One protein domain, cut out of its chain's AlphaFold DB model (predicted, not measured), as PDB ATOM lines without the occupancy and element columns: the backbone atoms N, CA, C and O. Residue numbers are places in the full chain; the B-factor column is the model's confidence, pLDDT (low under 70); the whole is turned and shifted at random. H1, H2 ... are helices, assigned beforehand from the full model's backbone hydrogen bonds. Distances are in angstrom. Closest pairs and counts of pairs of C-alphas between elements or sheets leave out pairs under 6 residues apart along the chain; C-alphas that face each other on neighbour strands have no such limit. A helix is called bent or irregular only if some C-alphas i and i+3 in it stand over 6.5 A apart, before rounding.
ATOM      1  N   ALA A   9     -36.940  56.952  55.513       64.38
ATOM      2  CA  ALA A   9     -35.717  57.088  54.727       64.38
ATOM      3  C   ALA A   9     -35.479  55.880  53.803       64.38
ATOM      4  O   ALA A   9     -35.152  56.070  52.633       64.38
ATOM      5  N   ALA A  10     -35.698  54.654  54.295       64.44
ATOM      6  CA  ALA A  10     -35.591  53.439  53.487       64.44
ATOM      7  C   ALA A  10     -36.662  53.394  52.385       64.44
ATOM      8  O   ALA A  10     -36.354  53.086  51.239       64.44
ATOM      9  N   VAL A  11     -37.898  53.801  52.697       69.44
ATOM     10  CA  VAL A  11     -38.995  53.880  51.714       69.44
ATOM     11  C   VAL A  11     -38.705  54.921  50.628       69.44
ATOM     12  O   VAL A  11     -38.925  54.653  49.451       69.44
ATOM     13  N   ARG A  12     -38.157  56.090  50.990       70.12
ATOM     14  CA  ARG A  12     -37.739  57.111  50.012       70.12
ATOM     15  C   ARG A  12     -36.592  56.630  49.124       70.12
ATOM     16  O   ARG A  12     -36.636  56.868  47.923       70.12
ATOM     17  N   LYS A  13     -35.599  55.937  49.693       73.88
ATOM     18  CA  LYS A  13     -34.508  55.326  48.918       73.88
ATOM     19  C   LYS A  13     -35.038  54.274  47.947       73.88
ATOM     20  O   LYS A  13     -34.690  54.320  46.777       73.88
ATOM     21  N   LEU A  14     -35.924  53.391  48.404       76.19
ATOM     22  CA  LEU A  14     -36.558  52.383  47.555       76.19
ATOM     23  C   LEU A  14     -37.344  53.037  46.405       76.19
ATOM     24  O   LEU A  14     -37.164  52.658  45.254       76.19
ATOM     25  N   ALA A  15     -38.161  54.051  46.701       71.62
ATOM     26  CA  ALA A  15     -38.931  54.776  45.692       71.62
ATOM     27  C   ALA A  15     -38.033  55.469  44.650       71.62
ATOM     28  O   ALA A  15     -38.326  55.400  43.461       71.62
ATOM     29  N   ALA A  16     -36.922  56.074  45.083       75.94
ATOM     30  CA  ALA A  16     -35.949  56.715  44.195       75.94
ATOM     31  C   ALA A  16     -35.178  55.712  43.317       75.94
ATOM     32  O   ALA A  16     -34.844  56.006  42.173       75.94
ATOM     33  N   ILE A  17     -34.896  54.514  43.836       74.25
ATOM     34  CA  ILE A  17     -34.260  53.453  43.050       74.25
ATOM     35  C   ILE A  17     -35.254  52.916  42.007       74.25
ATOM     36  O   ILE A  17     -34.908  52.767  40.837       74.25
ATOM     37  N   LEU A  18     -36.508  52.682  42.402       72.81
ATOM     38  CA  LEU A  18     -37.552  52.163  41.512       72.81
ATOM     39  C   LEU A  18     -37.965  53.159  40.421       72.81
ATOM     40  O   LEU A  18     -38.318  52.726  39.329       72.81
ATOM     41  N   SER A  19     -37.883  54.471  40.668       72.00
ATOM     42  CA  SER A  19     -38.180  55.489  39.649       72.00
ATOM     43  C   SER A  19     -37.140  55.552  38.529       72.00
ATOM     44  O   SER A  19     -37.462  55.982  37.427       72.00
ATOM     45  N   ASN A  20     -35.908  55.114  38.801       69.62
ATOM     46  CA  ASN A  20     -34.783  55.182  37.864       69.62
ATOM     47  C   ASN A  20     -34.423  53.819  37.253       69.62
ATOM     48  O   ASN A  20     -33.460  53.726  36.494       69.62
ATOM     49  N   THR A  21     -35.174  52.760  37.573       71.00
ATOM     50  CA  THR A  21     -34.856  51.392  37.146       71.00
ATOM     51  C   THR A  21     -36.023  50.785  36.373       71.00
ATOM     52  O   THR A  21     -37.146  50.720  36.871       71.00
ATOM     53  N   ASN A  22     -35.765  50.285  35.161       72.00
ATOM     54  CA  ASN A  22     -36.766  49.553  34.386       72.00
ATOM     55  C   ASN A  22     -36.946  48.141  34.974       72.00
ATOM     56  O   ASN A  22     -36.243  47.197  34.623       72.00
ATOM     57  N   THR A  23     -37.877  48.004  35.919       66.19
ATOM     58  CA  THR A  23     -38.092  46.758  36.675       66.19
ATOM     59  C   THR A  23     -38.706  45.634  35.841       66.19
ATOM     60  O   THR A  23     -38.575  44.459  36.196       66.19
ATOM     61  N   THR A  24     -39.331  45.961  34.707       66.19
ATOM     62  CA  THR A  24     -40.034  45.013  33.831       66.19
ATOM     63  C   THR A  24     -39.117  43.984  33.165       66.19
ATOM     64  O   THR A  24     -39.573  42.877  32.900       66.19
ATOM     65  N   SER A  25     -37.824  44.279  32.983       69.75
ATOM     66  CA  SER A  25     -36.839  43.366  32.372       69.75
ATOM     67  C   SER A  25     -35.921  42.640  33.371       69.75
ATOM     68  O   SER A  25     -35.105  41.814  32.965       69.75
ATOM     69  N   MET A  26     -36.036  42.920  34.674       76.75
ATOM     70  CA  MET A  26     -35.131  42.363  35.691       76.75
ATOM     71  C   MET A  26     -35.492  40.928  36.091       76.75
ATOM     72  O   MET A  26     -36.670  40.609  36.281       76.75
ATOM     73  N   ARG A  27     -34.474  40.084  36.321       77.69
ATOM     74  CA  ARG A  27     -34.665  38.752  36.914       77.69
ATOM     75  C   ARG A  27     -35.058  38.886  38.386       77.69
ATOM     76  O   ARG A  27     -34.785  39.887  39.043       77.69
ATOM     77  N   HIS A  28     -35.714  37.858  38.920       70.38
ATOM     78  CA  HIS A  28     -36.234  37.877  40.289       70.38
ATOM     79  C   HIS A  28     -35.144  38.103  41.356       70.38
ATOM     80  O   HIS A  28     -35.375  38.863  42.291       70.38
ATOM     81  N   GLY A  29     -33.956  37.507  41.187       74.69
ATOM     82  CA  GLY A  29     -32.811  37.716  42.087       74.69
ATOM     83  C   GLY A  29     -32.345  39.172  42.113       74.69
ATOM     84  O   GLY A  29     -32.278  39.774  43.178       74.69
ATOM     85  N   ASP A  30     -32.181  39.779  40.939       76.12
ATOM     86  CA  ASP A  30     -31.746  41.176  40.805       76.12
ATOM     87  C   ASP A  30     -32.749  42.154  41.442       76.12
ATOM     88  O   ASP A  30     -32.374  43.188  41.996       76.12
ATOM     89  N   ARG A  31     -34.050  41.825  41.403       76.06
ATOM     90  CA  ARG A  31     -35.094  42.602  42.092       76.06
ATOM     91  C   ARG A  31     -34.964  42.501  43.614       76.06
ATOM     92  O   ARG A  31     -35.171  43.498  44.304       76.06
ATOM     93  N   LEU A  32     -34.638  41.322  44.142       77.94
ATOM     94  CA  LEU A  32     -34.444  41.118  45.579       77.94
ATOM     95  C   LEU A  32     -33.183  41.822  46.086       77.94
ATOM     96  O   LEU A  32     -33.236  42.434  47.152       77.94
ATOM     97  N   ASP A  33     -32.103  41.813  45.306       80.56
ATOM     98  CA  ASP A  33     -30.872  42.554  45.604       80.56
ATOM     99  C   ASP A  33     -31.129  44.059  45.679       80.56
ATOM    100  O   ASP A  33     -30.726  44.736  46.631       80.56
ATOM    101  N   LEU A  34     -31.882  44.577  44.712       80.19
ATOM    102  CA  LEU A  34     -32.267  45.979  44.651       80.19
ATOM    103  C   LEU A  34     -33.092  46.394  45.878       80.19
ATOM    104  O   LEU A  34     -32.802  47.414  46.507       80.19
ATOM    105  N   ILE A  35     -34.063  45.572  46.278       77.75
ATOM    106  CA  ILE A  35     -34.876  45.815  47.475       77.75
ATOM    107  C   ILE A  35     -34.016  45.730  48.742       77.75
ATOM    108  O   ILE A  35     -34.054  46.652  49.554       77.75
ATOM    109  N   ALA A  36     -33.212  44.677  48.911       80.31
ATOM    110  CA  ALA A  36     -32.367  44.488  50.089       80.31
ATOM    111  C   ALA A  36     -31.368  45.647  50.270       80.31
ATOM    112  O   ALA A  36     -31.193  46.153  51.385       80.31
ATOM    113  N   SER A  37     -30.798  46.147  49.168       77.06
ATOM    114  CA  SER A  37     -29.880  47.290  49.174       77.06
ATOM    115  C   SER A  37     -30.531  48.585  49.681       77.06
ATOM    116  O   SER A  37     -29.895  49.338  50.421       77.06
ATOM    117  N   ALA A  38     -31.817  48.819  49.387       76.50
ATOM    118  CA  ALA A  38     -32.542  50.006  49.849       76.50
ATOM    119  C   ALA A  38     -32.691  50.047  51.379       76.50
ATOM    120  O   ALA A  38     -32.757  51.127  51.977       76.50
ATOM    121  N   PHE A  39     -32.690  48.874  52.015       74.38
ATOM    122  CA  PHE A  39     -32.677  48.724  53.467       74.38
ATOM    123  C   PHE A  39     -31.259  48.637  54.051       74.38
ATOM    124  O   PHE A  39     -31.118  48.647  55.271       74.38
ATOM    125  N   GLY A  40     -30.214  48.605  53.214       76.81
ATOM    126  CA  GLY A  40     -28.810  48.486  53.623       76.81
ATOM    127  C   GLY A  40     -28.386  47.054  53.962       76.81
ATOM    128  O   GLY A  40     -27.510  46.856  54.800       76.81
ATOM    129  N   TRP A  41     -29.050  46.053  53.381       77.69
ATOM    130  CA  TRP A  41     -28.864  44.640  53.704       77.69
ATOM    131  C   TRP A  41     -28.348  43.847  52.503       77.69
ATOM    132  O   TRP A  41     -28.646  44.166  51.355       77.69
ATOM    133  N   LYS A  42     -27.618  42.759  52.782       82.00
ATOM    134  CA  LYS A  42     -27.355  41.707  51.791       82.00
ATOM    135  C   LYS A  42     -28.604  40.844  51.615       82.00
ATOM    136  O   LYS A  42     -29.283  40.551  52.600       82.00
ATOM    137  N   THR A  43     -28.865  40.392  50.397       82.94
ATOM    138  CA  THR A  43     -30.086  39.667  50.010       82.94
ATOM    139  C   THR A  43     -30.327  38.414  50.834       82.94
ATOM    140  O   THR A  43     -31.423  38.232  51.357       82.94
ATOM    141  N   ASP A  44     -29.296  37.607  51.074       77.38
ATOM    142  CA  ASP A  44     -29.432  36.390  51.881       77.38
ATOM    143  C   ASP A  44     -29.782  36.701  53.341       77.38
ATOM    144  O   ASP A  44     -30.636  36.046  53.941       77.38
ATOM    145  N   ALA A  45     -29.184  37.753  53.910       74.94
ATOM    146  CA  ALA A  45     -29.489  38.208  55.264       74.94
ATOM    147  C   ALA A  45     -30.908  38.793  55.355       74.94
ATOM    148  O   ALA A  45     -31.621  38.547  56.331       74.94
ATOM    149  N   PHE A  46     -31.332  39.528  54.325       76.81
ATOM    150  CA  PHE A  46     -32.675  40.085  54.196       76.81
ATOM    151  C   PHE A  46     -33.726  38.969  54.110       76.81
ATOM    152  O   PHE A  46     -34.675  38.944  54.894       76.81
ATOM    153  N   MET A  47     -33.501  37.970  53.255       78.19
ATOM    154  CA  MET A  47     -34.378  36.807  53.096       78.19
ATOM    155  C   MET A  47     -34.420  35.925  54.347       78.19
ATOM    156  O   MET A  47     -35.488  35.450  54.739       78.19
ATOM    157  N   HIS A  48     -33.283  35.729  55.016       73.50
ATOM    158  CA  HIS A  48     -33.220  35.004  56.283       73.50
ATOM    159  C   HIS A  48     -33.983  35.742  57.394       73.50
ATOM    160  O   HIS A  48     -34.701  35.115  58.173       73.50
ATOM    161  N   SER A  49     -33.897  37.074  57.440       69.06
ATOM    162  CA  SER A  49     -34.669  37.904  58.371       69.06
ATOM    163  C   SER A  49     -36.173  37.832  58.103       69.06
ATOM    164  O   SER A  49     -36.943  37.637  59.041       69.06
ATOM    165  N   LEU A  50     -36.607  37.858  56.838       68.81
ATOM    166  CA  LEU A  50     -38.017  37.667  56.475       68.81
ATOM    167  C   LEU A  50     -38.538  36.280  56.881       68.81
ATOM    168  O   LEU A  50     -39.589  36.183  57.514       68.81
ATOM    169  N   LYS A  51     -37.778  35.208  56.615       70.12
ATOM    170  CA  LYS A  51     -38.134  33.838  57.034       70.12
ATOM    171  C   LYS A  51     -38.185  33.682  58.557       70.12
ATOM    172  O   LYS A  51     -39.041  32.965  59.072       70.12
ATOM    173  N   LYS A  52     -37.293  34.356  59.290       60.47
ATOM    174  CA  LYS A  52     -37.254  34.328  60.760       60.47
ATOM    175  C   LYS A  52     -38.388  35.153  61.371       60.47
ATOM    176  O   LYS A  52     -39.002  34.697  62.327       60.47
ATOM    177  N   THR A  53     -38.730  36.297  60.775       54.91
ATOM    178  CA  THR A  53     -39.894  37.117  61.158       54.91
ATOM    179  C   THR A  53     -41.206  36.379  60.871       54.91
ATOM    180  O   THR A  53     -42.125  36.439  61.679       54.91
ATOM    181  N   GLY A  54     -41.259  35.581  59.797       45.69
ATOM    182  CA  GLY A  54     -42.380  34.682  59.502       45.69
ATOM    183  C   GLY A  54     -42.540  33.505  60.477       45.69
ATOM    184  O   GLY A  54     -43.642  32.989  60.615       45.69
ATOM    185  N   LYS A  55     -41.475  33.097  61.189       42.16
ATOM    186  CA  LYS A  55     -41.521  32.066  62.252       42.16
ATOM    187  C   LYS A  55     -41.649  32.636  63.673       42.16
ATOM    188  O   LYS A  55     -42.071  31.913  64.567       42.16
ATOM    189  N   ALA A  56     -41.297  33.904  63.891       36.06
ATOM    190  CA  ALA A  56     -41.331  34.576  65.195       36.06
ATOM    191  C   ALA A  56     -42.660  35.306  65.482       36.06
ATOM    192  O   ALA A  56     -42.732  36.129  66.390       36.06
ATOM    193  N   LEU A  57     -43.719  34.996  64.729       35.94
ATOM    194  CA  LEU A  57     -45.095  35.387  65.032       35.94
ATOM    195  C   LEU A  57     -45.792  34.263  65.812       35.94
ATOM    196  O   LEU A  57     -46.771  33.682  65.363       35.94
TER     197      LEU A  57
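Overview. This is residues 9 to 57 of the 293 residues of an uncharacterized protein of Rhizobium sp. MHM7A (UniProt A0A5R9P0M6). The longest helix, H3, is an arm that leaves a thin slab, and its residues 48 to 55 stick out together with the last two printed residues. The slab is a loose helical hairpin of H1 and H2, which make a V: they meet near Leu 14 and Ala 38 and splay apart toward the link of residues 20 to 27, while H3 sets off crosswise from H2. The printed part has 49 residues with three named helices, in the order H1, H2, H3, and no named strand; the class is all helix. It is only just loose, close to compact, with a radius of gyration of the C-alphas of 11.9 A and spans of 35 by 25 by 17 A.

Along the chain. Find C-alpha 43 at (-30.086, 39.667, 50.010); from there H3, residues 43 to 55, runs 18.4 A to C-alpha 55 at (-41.521, 32.066, 62.252). Go back along the chain to H2, residues 28 to 38, which measures 15.9 A from first to last C-alpha. H1, residues 9 to 19, begins with C-alpha 9 at (-35.717, 57.088, 54.727) and is 15.4 A long. None of the three helices is bent or irregular.

Arrangement. Look first at residues 43 to 46, the part of H3 that alone touches H2. The closest C-alphas of H2 and H3 are those of Asp 33 and Thr 43, 5.3 A apart, and the lines of the two helices stand about perpendicular, at 87 degrees. Move on to H1, which touches H2; their closest C-alphas, those of Leu 14 and Ala 38, are 5.2 A apart. H1 and H2 run opposite ways at a steep tilt of 42 degrees and form a helical hairpin. H1 and H3 are apart. Along the backbones of H1, H2 and H3, every O i to N i+4 pair is within hydrogen-bond range.

Size, cuts and confidence. The two C-alphas farthest apart are those of Asn 20 and Leu 57, at 35.2 A. Residues 48 to 57, of which 48 to 55 belong to H3, stand free; without them you find a body of 39 residues spanning 25 by 25 by 8 A. The printed part has no cut. The link from H2 to H3, with 4 residues, is tight, and the link from H1 to H2, with 8 residues, is short; neither is long. In the B-factor column, the mean pLDDT of the printed part is 70.6, and you will find the model under 70 at residues 9 to 11, 20, 23 to 25, 49 to 50 and 52 to 57.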